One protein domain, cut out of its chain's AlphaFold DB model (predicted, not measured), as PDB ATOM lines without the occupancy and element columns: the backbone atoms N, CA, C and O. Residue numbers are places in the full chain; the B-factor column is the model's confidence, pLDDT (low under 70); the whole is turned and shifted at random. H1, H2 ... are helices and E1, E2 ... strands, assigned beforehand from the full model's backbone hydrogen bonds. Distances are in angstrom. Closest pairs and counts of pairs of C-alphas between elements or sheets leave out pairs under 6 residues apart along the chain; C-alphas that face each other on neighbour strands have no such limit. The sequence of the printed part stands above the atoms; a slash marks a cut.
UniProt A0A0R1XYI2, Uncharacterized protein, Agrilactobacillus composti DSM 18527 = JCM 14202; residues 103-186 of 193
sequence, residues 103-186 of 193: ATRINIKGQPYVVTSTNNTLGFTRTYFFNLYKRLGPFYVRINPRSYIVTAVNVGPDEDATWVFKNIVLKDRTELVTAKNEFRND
ATOM      1  N   ALA A 103     -35.696  55.863  38.738       92.62
ATOM      2  CA  ALA A 103     -35.028  56.236  39.979       92.62
ATOM      3  C   ALA A 103     -35.998  56.286  41.163       92.62
ATOM      4  O   ALA A 103     -36.961  57.056  41.155       92.62
ATOM      5  N   THR A 104     -35.675  55.534  42.216       94.12
ATOM      6  CA  THR A 104     -36.484  55.394  43.431       94.12
ATOM      7  C   THR A 104     -35.670  55.756  44.667       94.12
ATOM      8  O   THR A 104     -34.570  55.252  44.890       94.12
ATOM      9  N   ARG A 105     -36.221  56.627  45.518       94.94
ATOM     10  CA  ARG A 105     -35.608  56.982  46.806       94.94
ATOM     11  C   ARG A 105     -35.790  55.849  47.809       94.94
ATOM     12  O   ARG A 105     -36.888  55.313  47.951       94.94
ATOM     13  N   ILE A 106     -34.733  55.528  48.545       93.81
ATOM     14  CA  ILE A 106     -34.752  54.520  49.605       93.81
ATOM     15  C   ILE A 106     -33.963  55.002  50.823       93.81
ATOM     16  O   ILE A 106     -33.100  55.867  50.714       93.81
ATOM     17  N   ASN A 107     -34.235  54.399  51.979       93.12
ATOM     18  CA  ASN A 107     -33.434  54.586  53.184       93.12
ATOM     19  C   ASN A 107     -32.713  53.278  53.519       93.12
ATOM     20  O   ASN A 107     -33.358  52.234  53.626       93.12
ATOM     21  N   ILE A 108     -31.396  53.346  53.704       90.88
ATOM     22  CA  ILE A 108     -30.548  52.224  54.128       90.88
ATOM     23  C   ILE A 108     -29.923  52.625  55.462       90.88
ATOM     24  O   ILE A 108     -29.248  53.648  55.529       90.88
ATOM     25  N   LYS A 109     -30.174  51.858  56.534       89.56
ATOM     26  CA  LYS A 109     -29.635  52.128  57.886       89.56
ATOM     27  C   LYS A 109     -29.841  53.593  58.343       89.56
ATOM     28  O   LYS A 109     -28.947  54.215  58.907       89.56
ATOM     29  N   GLY A 110     -31.011  54.167  58.048       90.19
ATOM     30  CA  GLY A 110     -31.361  55.553  58.402       90.19
ATOM     31  C   GLY A 110     -30.755  56.644  57.507       90.19
ATOM     32  O   GLY A 110     -31.001  57.822  57.746       90.19
ATOM     33  N   GLN A 111     -29.999  56.280  56.471       92.56
ATOM     34  CA  GLN A 111     -29.381  57.213  55.528       92.56
ATOM     35  C   GLN A 111     -30.131  57.215  54.182       92.56
ATOM     36  O   GLN A 111     -30.519  56.140  53.708       92.56
ATOM     37  N   PRO A 112     -30.334  58.386  53.548       94.81
ATOM     38  CA  PRO A 112     -31.046  58.491  52.281       94.81
ATOM     39  C   PRO A 112     -30.147  58.128  51.094       94.81
ATOM     40  O   PRO A 112     -29.043  58.655  50.934       94.81
ATOM     41  N   TYR A 113     -30.673  57.279  50.219       95.06
ATOM     42  CA  TYR A 113     -30.062  56.893  48.952       95.06
ATOM     43  C   TYR A 113     -31.091  56.945  47.824       95.06
ATOM     44  O   TYR A 113     -32.305  57.005  48.049       95.06
ATOM     45  N   VAL A 114     -30.606  56.896  46.590       95.38
ATOM     46  CA  VAL A 114     -31.451  56.710  45.412       95.38
ATOM     47  C   VAL A 114     -30.951  55.507  44.640       95.38
ATOM     48  O   VAL A 114     -29.768  55.422  44.322       95.38
ATOM     49  N   VAL A 115     -31.853  54.573  44.368       93.69
ATOM     50  CA  VAL A 115     -31.597  53.435  43.493       93.69
ATOM     51  C   VAL A 115     -32.067  53.815  42.112       93.69
ATOM     52  O   VAL A 115     -33.229  54.185  41.943       93.69
ATOM     53  N   THR A 116     -31.188  53.707  41.133       93.25
ATOM     54  CA  THR A 116     -31.602  53.668  39.741       93.25
ATOM     55  C   THR A 116     -31.706  52.217  39.302       93.25
ATOM     56  O   THR A 116     -30.917  51.366  39.722       93.25
ATOM     57  N   SER A 117     -32.713  51.915  38.492       91.38
ATOM     58  CA  SER A 117     -32.972  50.550  38.058       91.38
ATOM     59  C   SER A 117     -33.519  50.487  36.648       91.38
ATOM     60  O   SER A 117     -34.353  51.303  36.259       91.38
ATOM     61  N   THR A 118     -33.119  49.451  35.931       90.25
ATOM     62  CA  THR A 118     -33.741  49.019  34.679       90.25
ATOM     63  C   THR A 118     -33.986  47.517  34.760       90.25
ATOM     64  O   THR A 118     -33.378  46.819  35.581       90.25
ATOM     65  N   ASN A 119     -34.845  47.002  33.896       87.06
ATOM     66  CA  ASN A 119     -34.990  45.571  33.717       87.06
ATOM     67  C   ASN A 119     -35.124  45.226  32.235       87.06
ATOM     68  O   ASN A 119     -35.688  45.974  31.446       87.06
ATOM     69  N   ASN A 120     -34.592  44.066  31.870       85.25
ATOM     70  CA  ASN A 120     -34.723  43.498  30.537       85.25
ATOM     71  C   ASN A 120     -35.318  42.102  30.665       85.25
ATOM     72  O   ASN A 120     -34.882  41.316  31.505       85.25
ATOM     73  N   THR A 121     -36.307  41.794  29.832       83.81
ATOM     74  CA  THR A 121     -36.925  40.465  29.784       83.81
ATOM     75  C   THR A 121     -36.524  39.781  28.483       83.81
ATOM     76  O   THR A 121     -36.723  40.344  27.408       83.81
ATOM     77  N   LEU A 122     -35.953  38.580  28.582       82.19
ATOM     78  CA  LEU A 122     -35.580  37.737  27.452       82.19
ATOM     79  C   LEU A 122     -36.088  36.312  27.702       82.19
ATOM     80  O   LEU A 122     -35.603  35.609  28.589       82.19
ATOM     81  N   GLY A 123     -37.082  35.884  26.920       83.50
ATOM     82  CA  GLY A 123     -37.761  34.606  27.146       83.50
ATOM     83  C   GLY A 123     -38.431  34.560  28.524       83.50
ATOM     84  O   GLY A 123     -39.178  35.467  28.880       83.50
ATOM     85  N   PHE A 124     -38.137  33.517  29.305       84.06
ATOM     86  CA  PHE A 124     -38.658  33.318  30.668       84.06
ATOM     87  C   PHE A 124     -37.760  33.901  31.765       84.06
ATOM     88  O   PHE A 124     -37.965  33.616  32.948       84.06
ATOM     89  N   THR A 125     -36.774  34.708  31.373       84.44
ATOM     90  CA  THR A 125     -35.783  35.288  32.270       84.44
ATOM     91  C   THR A 125     -35.879  36.804  32.243       84.44
ATOM     92  O   THR A 125     -35.853  37.429  31.180       84.44
ATOM     93  N   ARG A 126     -35.941  37.420  33.420       88.00
ATOM     94  CA  ARG A 126     -35.847  38.868  33.588       88.00
ATOM     95  C   ARG A 126     -34.582  39.219  34.349       88.00
ATOM     96  O   ARG A 126     -34.351  38.704  35.432       88.00
ATOM     97  N   THR A 127     -33.773  40.113  33.804       88.56
ATOM     98  CA  THR A 127     -32.569  40.627  34.467       88.56
ATOM     99  C   THR A 127     -32.813  42.054  34.928       88.56
ATOM    100  O   THR A 127     -33.182  42.912  34.127       88.56
ATOM    101  N   TYR A 128     -32.605  42.303  36.213       89.69
ATOM    102  CA  TYR A 128     -32.649  43.612  36.840       89.69
ATOM    103  C   TYR A 128     -31.229  44.131  37.029       89.69
ATOM    104  O   TYR A 128     -30.346  43.390  37.466       89.69
ATOM    105  N   PHE A 129     -31.030  45.415  36.754       88.94
ATOM    106  CA  PHE A 129     -29.765  46.099  36.988       88.94
ATOM    107  C   PHE A 129     -30.004  47.281  37.909       88.94
ATOM    108  O   PHE A 129     -30.984  48.010  37.734       88.94
ATOM    109  N   PHE A 130     -29.103  47.478  38.867       90.19
ATOM    110  CA  PHE A 130     -29.228  48.526  39.869       90.19
ATOM    111  C   PHE A 130     -27.939  49.315  40.039       90.19
ATOM    112  O   PHE A 130     -26.855  48.739  40.148       90.19
ATOM    113  N   ASN A 131     -28.084  50.629  40.176       90.75
ATOM    114  CA  ASN A 131     -27.041  51.509  40.679       90.75
ATOM    115  C   ASN A 131     -27.542  52.282  41.894       90.75
ATOM    116  O   ASN A 131     -28.721  52.607  42.016       90.75
ATOM    117  N   LEU A 132     -26.634  52.547  42.826       91.31
ATOM    118  CA  LEU A 132     -26.925  53.201  44.086       91.31
ATOM    119  C   LEU A 132     -26.199  54.539  44.134       91.31
ATOM    120  O   LEU A 132     -24.982  54.615  43.966       91.31
ATOM    121  N   TYR A 133     -26.958  55.592  44.402       93.25
ATOM    122  CA  TYR A 133     -26.467  56.955  44.478       93.25
ATOM    123  C   TYR A 133     -26.678  57.518  45.872       93.25
ATOM    124  O   TYR A 133     -27.728  57.335  46.496       93.25
ATOM    125  N   LYS A 134     -25.681  58.267  46.334       94.75
ATOM    126  CA  LYS A 134     -25.756  59.075  47.547       94.75
ATOM    127  C   LYS A 134     -25.629  60.546  47.178       94.75
ATOM    128  O   LYS A 134     -24.894  60.910  46.262       94.75
ATOM    129  N   ARG A 135     -26.349  61.400  47.901       94.56
ATOM    130  CA  ARG A 135     -26.177  62.850  47.808       94.56
ATOM    131  C   ARG A 135     -24.848  63.234  48.473       94.56
ATOM    132  O   ARG A 135     -24.663  62.956  49.656       94.56
ATOM    133  N   LEU A 136     -23.952  63.881  47.732       92.69
ATOM    134  CA  LEU A 136     -22.729  64.505  48.245       92.69
ATOM    135  C   LEU A 136     -22.745  65.987  47.857       92.69
ATOM    136  O   LEU A 136     -22.466  66.367  46.720       92.69
ATOM    137  N   GLY A 137     -23.144  66.830  48.813       92.31
ATOM    138  CA  GLY A 137     -23.396  68.248  48.565       92.31
ATOM    139  C   GLY A 137     -24.518  68.453  47.531       92.31
ATOM    140  O   GLY A 137     -25.592  67.853  47.660       92.31
ATOM    141  N   PRO A 138     -24.316  69.290  46.498       92.81
ATOM    142  CA  PRO A 138     -25.348  69.545  45.501       92.81
ATOM    143  C   PRO A 138     -25.555  68.379  44.525       92.81
ATOM    144  O   PRO A 138     -26.620  68.330  43.913       92.81
ATOM    145  N   PHE A 139     -24.614  67.435  44.416       95.31
ATOM    146  CA  PHE A 139     -24.627  66.395  43.384       95.31
ATOM    147  C   PHE A 139     -24.923  64.996  43.934       95.31
ATOM    148  O   PHE A 139     -24.665  64.689  45.101       95.31
ATOM    149  N   TYR A 140     -25.447  64.127  43.072       94.62
ATOM    150  CA  TYR A 140     -25.447  62.688  43.315       94.62
ATOM    151  C   TYR A 140     -24.140  62.063  42.844       94.62
ATOM    152  O   TYR A 140     -23.599  62.423  41.798       94.62
ATOM    153  N   VAL A 141     -23.666  61.094  43.619       91.56
ATOM    154  CA  VAL A 141     -22.490  60.288  43.304       91.56
ATOM    155  C   VAL A 141     -22.873  58.822  43.423       91.56
ATOM    156  O   VAL A 141     -23.486  58.413  44.413       91.56
ATOM    157  N   ARG A 142     -22.532  58.044  42.394       89.75
ATOM    158  CA  ARG A 142     -22.682  56.590  42.400       89.75
ATOM    159  C   ARG A 142     -21.706  56.003  43.412       89.75
ATOM    160  O   ARG A 142     -20.529  56.348  43.390       89.75
ATOM    161  N   ILE A 143     -22.195  55.145  44.298       89.31
ATOM    162  CA  ILE A 143     -21.379  54.569  45.375       89.31
ATOM    163  C   ILE A 143     -20.990  53.113  45.128       89.31
ATOM    164  O   ILE A 143     -20.011  52.647  45.701       89.31
ATOM    165  N   ASN A 144     -21.723  52.396  44.275       84.69
ATOM    166  CA  ASN A 144     -21.356  51.046  43.873       84.69
ATOM    167  C   ASN A 144     -20.418  51.098  42.651       84.69
ATOM    168  O   ASN A 144     -20.759  51.748  41.659       84.69
ATOM    169  N   PRO A 145     -19.256  50.418  42.683       75.88
ATOM    170  CA  PRO A 145     -18.322  50.425  41.557       75.88
ATOM    171  C   PRO A 145     -18.921  49.715  40.337       75.88
ATOM    172  O   PRO A 145     -18.853  50.229  39.224       75.88
ATOM    173  N   ARG A 146     -19.595  48.582  40.563       80.25
ATOM    174  CA  ARG A 146     -20.281  47.779  39.545       80.25
ATOM    175  C   ARG A 146     -21.773  47.740  39.809       80.25
ATOM    176  O   ARG A 146     -22.193  47.762  40.966       80.25
ATOM    177  N   SER A 147     -22.563  47.674  38.742       84.25
ATOM    178  CA  SER A 147     -24.014  47.540  38.850       84.25
ATOM    179  C   SER A 147     -24.357  46.237  39.565       84.25
ATOM    180  O   SER A 147     -23.747  45.204  39.289       84.25
ATOM    181  N   TYR A 148     -25.334  46.278  40.466       87.75
ATOM    182  CA  TYR A 148     -25.888  45.048  41.025       87.75
ATOM    183  C   TYR A 148     -26.791  44.402  39.980       87.75
ATOM    184  O   TYR A 148     -27.542  45.106  39.299       87.75
ATOM    185  N   ILE A 149     -26.712  43.082  39.853       89.06
ATOM    186  CA  ILE A 149     -27.438  42.310  38.846       89.06
ATOM    187  C   ILE A 149     -28.240  41.237  39.566       89.06
ATOM    188  O   ILE A 149     -27.697  40.476  40.364       89.06
ATOM    189  N   VAL A 150     -29.540  41.188  39.289       89.19
ATOM    190  CA  VAL A 150     -30.422  40.136  39.796       89.19
ATOM    191  C   VAL A 150     -31.189  39.538  38.634       89.19
ATOM    192  O   VAL A 150     -31.878  40.251  37.907       89.19
ATOM    193  N   THR A 151     -31.107  38.226  38.489       90.25
ATOM    194  CA  THR A 151     -31.839  37.472  37.478       90.25
ATOM    195  C   THR A 151     -33.050  36.811  38.120       90.25
ATOM    196  O   THR A 151     -32.950  36.264  39.211       90.25
ATOM    197  N   ALA A 152     -34.199  36.864  37.460       88.38
ATOM    198  CA  ALA A 152     -35.425  36.191  37.857       88.38
ATOM    199  C   ALA A 152     -35.858  35.218  36.757       88.38
ATOM    200  O   ALA A 152     -35.895  35.601  35.585       88.38
ATOM    201  N   VAL A 153     -36.209  33.992  37.132       84.81
ATOM    202  CA  VAL A 153     -36.739  32.954  36.235       84.81
ATOM    203  C   VAL A 153     -38.207  32.693  36.586       84.81
ATOM    204  O   VAL A 153     -38.590  32.806  37.753       84.81
ATOM    205  N   ASN A 154     -39.015  32.333  35.582       70.56
ATOM    206  CA  ASN A 154     -40.460  32.059  35.682       70.56
ATOM    207  C   ASN A 154     -41.335  33.305  35.916       70.56
ATOM    208  O   ASN A 154     -42.216  33.286  36.764       70.56
ATOM    209  N   VAL A 155     -41.103  34.365  35.129       62.41
ATOM    210  CA  VAL A 155     -41.711  35.713  35.241       62.41
ATOM    211  C   VAL A 155     -43.253  35.697  35.358       62.41
ATOM    212  O   VAL A 155     -43.975  35.806  34.366       62.41
ATOM    213  N   GLY A 156     -43.765  35.571  36.586       60.88
ATOM    214  CA  GLY A 156     -45.157  35.847  36.962       60.88
ATOM    215  C   GLY A 156     -45.374  37.335  37.293       60.88
ATOM    216  O   GLY A 156     -44.412  38.096  37.260       60.88
ATOM    217  N   PRO A 157     -46.606  37.783  37.633       54.34
ATOM    218  CA  PRO A 157     -46.890  39.198  37.896       54.34
ATOM    219  C   PRO A 157     -45.953  39.777  38.964       54.34
ATOM    220  O   PRO A 157     -45.758  39.184  40.026       54.34
ATOM    221  N   ASP A 158     -45.374  40.915  38.592       66.38
ATOM    222  CA  ASP A 158     -44.012  41.343  38.899       66.38
ATOM    223  C   ASP A 158     -43.770  41.810  40.338       66.38
ATOM    224  O   ASP A 158     -44.518  42.622  40.877       66.38
ATOM    225  N   GLU A 159     -42.634  41.401  40.909       74.31
ATOM    226  CA  GLU A 159     -42.023  42.158  42.003       74.31
ATOM    227  C   GLU A 159     -41.353  43.410  41.419       74.31
ATOM    228  O   GLU A 159     -40.553  43.326  40.474       74.31
ATOM    229  N   ASP A 160     -41.681  44.578  41.979       85.94
ATOM    230  CA  ASP A 160     -41.083  45.850  41.570       85.94
ATOM    231  C   ASP A 160     -39.559  45.831  41.772       85.94
ATOM    232  O   ASP A 160     -39.037  45.228  42.716       85.94
ATOM    233  N   ALA A 161     -38.829  46.557  40.926       88.56
ATOM    234  CA  ALA A 161     -37.375  46.665  41.003       88.56
ATOM    235  C   ALA A 161     -36.907  47.117  42.402       88.56
ATOM    236  O   ALA A 161     -35.915  46.610  42.931       88.56
ATOM    237  N   THR A 162     -37.662  47.999  43.065       89.94
ATOM    238  CA  THR A 162     -37.367  48.436  44.437       89.94
ATOM    239  C   THR A 162     -37.476  47.291  45.444       89.94
ATOM    240  O   THR A 162     -36.676  47.211  46.382       89.94
ATOM    241  N   TRP A 163     -38.465  46.407  45.281       91.56
ATOM    242  CA  TRP A 163     -38.642  45.241  46.146       91.56
ATOM    243  C   TRP A 163     -37.490  44.253  45.970       91.56
ATOM    244  O   TRP A 163     -36.916  43.812  46.971       91.56
ATOM    245  N   VAL A 164     -37.113  43.979  44.716       90.38
ATOM    246  CA  VAL A 164     -35.987  43.101  44.352       90.38
ATOM    247  C   VAL A 164     -34.703  43.622  44.992       90.38
ATOM    248  O   VAL A 164     -34.030  42.895  45.725       90.38
ATOM    249  N   PHE A 165     -34.410  44.914  44.827       91.44
ATOM    250  CA  PHE A 165     -33.241  45.540  45.437       91.44
ATOM    251  C   PHE A 165     -33.234  45.402  46.967       91.44
ATOM    252  O   PHE A 165     -32.238  44.993  47.561       91.44
ATOM    253  N   LYS A 166     -34.357  45.694  47.635       90.81
ATOM    254  CA  LYS A 166     -34.438  45.647  49.104       90.81
ATOM    255  C   LYS A 166     -34.346  44.238  49.682       90.81
ATOM    256  O   LYS A 166     -33.842  44.077  50.791       90.81
ATOM    257  N   ASN A 167     -34.882  43.236  48.991       90.88
ATOM    258  CA  ASN A 167     -34.965  41.880  49.530       90.88
ATOM    259  C   ASN A 167     -33.806  40.982  49.126       90.88
ATOM    260  O   ASN A 167     -33.550  40.015  49.839       90.88
ATOM    261  N   ILE A 168     -33.126  41.296  48.027       89.75
ATOM    262  CA  ILE A 168     -32.049  40.465  47.494       89.75
ATOM    263  C   ILE A 168     -30.723  41.197  47.644       89.75
ATOM    264  O   ILE A 168     -29.876  40.743  48.407       89.75
ATOM    265  N   VAL A 169     -30.585  42.369  47.017       89.75
ATOM    266  CA  VAL A 169     -29.326  43.129  47.032       89.75
ATOM    267  C   VAL A 169     -28.993  43.615  48.444       89.75
ATOM    268  O   VAL A 169     -27.943  43.277  48.965       89.75
ATOM    269  N   LEU A 170     -29.891  44.343  49.117       88.94
ATOM    270  CA  LEU A 170     -29.601  44.899  50.453       88.94
ATOM    271  C   LEU A 170     -29.463  43.855  51.563       88.94
ATOM    272  O   LEU A 170     -28.823  44.128  52.573       88.94
ATOM    273  N   LYS A 171     -30.107  42.695  51.409       89.31
ATOM    274  CA  LYS A 171     -30.022  41.593  52.378       89.31
ATOM    275  C   LYS A 171     -28.891  40.617  52.054       89.31
ATOM    276  O   LYS A 171     -28.809  39.596  52.728       89.31
ATOM    277  N   ASP A 172     -28.094  40.916  51.028       87.25
ATOM    278  CA  ASP A 172     -26.998  40.082  50.537       87.25
ATOM    279  C   ASP A 172     -27.409  38.615  50.330       87.25
ATOM    280  O   ASP A 172     -26.742  37.673  50.751       87.25
ATOM    281  N   ARG A 173     -28.589  38.405  49.733       85.81
ATOM    282  CA  ARG A 173     -29.073  37.055  49.431       85.81
ATOM    283  C   ARG A 173     -28.511  36.618  48.094       85.81
ATOM    284  O   ARG A 173     -28.689  37.328  47.105       85.81
ATOM    285  N   THR A 174     -27.913  35.435  48.056       87.31
ATOM    286  CA  THR A 174     -27.486  34.801  46.804       87.31
ATOM    287  C   THR A 174     -28.692  34.394  45.966       87.31
ATOM    288  O   THR A 174     -28.705  34.615  44.762       87.31
ATOM    289  N   GLU A 175     -29.730  33.850  46.604       88.56
ATOM    290  CA  GLU A 175     -30.930  33.350  45.933       88.56
ATOM    291  C   GLU A 175     -32.184  33.600  46.783       88.56
ATOM    292  O   GLU A 175     -32.124  33.717  48.015       88.56
ATOM    293  N   LEU A 176     -33.337  33.708  46.124       87.81
ATOM    294  CA  LEU A 176     -34.642  33.816  46.768       87.81
ATOM    295  C   LEU A 176     -35.715  33.165  45.896       87.81
ATOM    296  O   LEU A 176     -36.026  33.660  44.817       87.81
ATOM    297  N   VAL A 177     -36.342  32.106  46.403       86.81
ATOM    298  CA  VAL A 177     -37.497  31.475  45.757       86.81
ATOM    299  C   VAL A 177     -38.777  32.036  46.367       86.81
ATOM    300  O   VAL A 177     -38.964  32.033  47.584       86.81
ATOM    301  N   THR A 178     -39.661  32.538  45.515       83.44
ATOM    302  CA  THR A 178     -41.024  32.951  45.870       83.44
ATOM    303  C   THR A 178     -42.024  31.948  45.302       83.44
ATOM    304  O   THR A 178     -41.660  31.052  44.548       83.44
ATOM    305  N   ALA A 179     -43.312  32.114  45.606       79.00
ATOM    306  CA  ALA A 179     -44.356  31.248  45.054       79.00
ATOM    307  C   ALA A 179     -44.452  31.283  43.514       79.00
ATOM    308  O   ALA A 179     -45.102  30.420  42.933       79.00
ATOM    309  N   LYS A 180     -43.864  32.296  42.860       80.19
ATOM    310  CA  LYS A 180     -43.989  32.526  41.411       80.19
ATOM    311  C   LYS A 180     -42.649  32.609  40.687       80.19
ATOM    312  O   LYS A 180     -42.560  32.146  39.563       80.19
ATOM    313  N   ASN A 181     -41.632  33.180  41.327       83.88
ATOM    314  CA  ASN A 181     -40.349  33.497  40.709       83.88
ATOM    315  C   ASN A 181     -39.186  32.932  41.528       83.88
ATOM    316  O   ASN A 181     -39.223  32.961  42.764       83.88
ATOM    317  N   GLU A 182     -38.129  32.527  40.840       88.94
ATOM    318  CA  GLU A 182     -36.823  32.235  41.430       88.94
ATOM    319  C   GLU A 182     -35.863  33.370  41.087       88.94
ATOM    320  O   GLU A 182     -35.665  33.678  39.913       88.94
ATOM    321  N   PHE A 183     -35.295  34.007  42.106       89.75
ATOM    322  CA  PHE A 183     -34.335  35.088  41.949       89.75
ATOM    323  C   PHE A 183     -32.929  34.630  42.310       89.75
ATOM    324  O   PHE A 183     -32.729  33.985  43.337       89.75
ATOM    325  N   ARG A 184     -31.952  35.078  41.526       90.12
ATOM    326  CA  ARG A 184     -30.526  34.860  41.731       90.12
ATOM    327  C   ARG A 184     -29.788  36.190  41.678       90.12
ATOM    328  O   ARG A 184     -29.992  36.992  40.770       90.12
ATOM    329  N   ASN A 185     -28.955  36.443  42.675       88.94
ATOM    330  CA  ASN A 185     -28.094  37.610  42.746       88.94
ATOM    331  C   ASN A 185     -26.769  37.301  42.048       88.94
ATOM    332  O   ASN A 185     -25.926  36.584  42.580       88.94
ATOM    333  N   ASP A 186     -26.595  37.864  40.858       85.69
ATOM    334  CA  ASP A 186     -25.410  37.675  40.020       85.69
ATOM    335  C   ASP A 186     -24.401  38.828  40.188       85.69
ATOM    336  O   ASP A 186     -23.483  39.008  39.382       85.69
TER     337      ASP A 186
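Overview. This is residues 103 to 186 of the 193 residues of an uncharacterized protein of Agrilactobacillus composti DSM 18527 = JCM 14202 (UniProt A0A0R1XYI2). A single strongly twisted sheet of seven strands curls round one short helix, H1, and the long hairpin of E2 and E3 runs through it as its backbone. E4 pairs with one end of E3 and E5 with the other, on the same side of E3; E7 and then E6 carry the sheet on past E5, while E1 folds back along the first half of E2. The printed part has 84 residues, with one named helix and seven named strands; along the chain E1 to E5 come first, then H1, then E6 and E7; the class is mostly strand, and the neighbour pairs of the branched sheet are antiparallel. The whole is compact, with a radius of gyration of the C-alphas of 13.3 A, yet elongated in outline, with spans of 42 by 24 by 21 A.

Along the chain. Begin with the longest strands: E2, residues 111 to 122, covers 34.7 A from C-alpha 111 at (-29.381, 57.213, 55.528), and E3, residues 125 to 136, covers 35.8 A. Before them find E1, residues 103 to 108, 15.4 A long, from C-alpha 103 at (-35.028, 56.236, 39.979). After them come E4, residues 139 to 142, and E5, residues 148 to 153, 16.9 A long. H1, residues 161 to 169, spans 10.7 A; E6 is residues 175 to 177, and E7, residues 182 to 185, ends at C-alpha 185, (-28.094, 37.610, 42.746).

Arrangement. E1 to E4 form a meander, each strand the antiparallel neighbour of the one before. In the hairpin of E2 and E3, look for N 116 and O 131, 2.8 A apart. E1 lies on one side of E2 and E3 on the other side; across E1 and E2, N 106 and O 113 are within hydrogen-bond range at 2.9 A. E3 has staggered pairing: with E4 over residues 133 to 136, where N 134 and O 141 are 2.9 A apart, and with E5 over residues 125 to 130, where N 128 and O 150 are 2.8 A apart. E3 lies on one side of E5 and E7 on the other side, with N 151 of E5 and O 184 of E7 2.8 A apart; across the hairpin of E6 and E7, N 176 of E6 and O 183 of E7 are 2.9 A apart. E1 and E7 are apart. H1 is on this sheet: its closest C-alphas to E2 are Ala 161 and Ser 117, 6.6 A, and to E7 Ile 168 and Asn 185, 6.8 A. In H1 every O i to N i+4 pair is within hydrogen-bond range.

Size, cuts and confidence. The two C-alphas farthest apart, those of Pro 138 and Ala 179, stand 42.8 A from each other. The printed part has no cut and no long link; E5 to H1 is short, the others tight. The mean pLDDT of the printed part is 87.4, and residues 155 to 158, in the link from E5 to H1, are under 70 in this model.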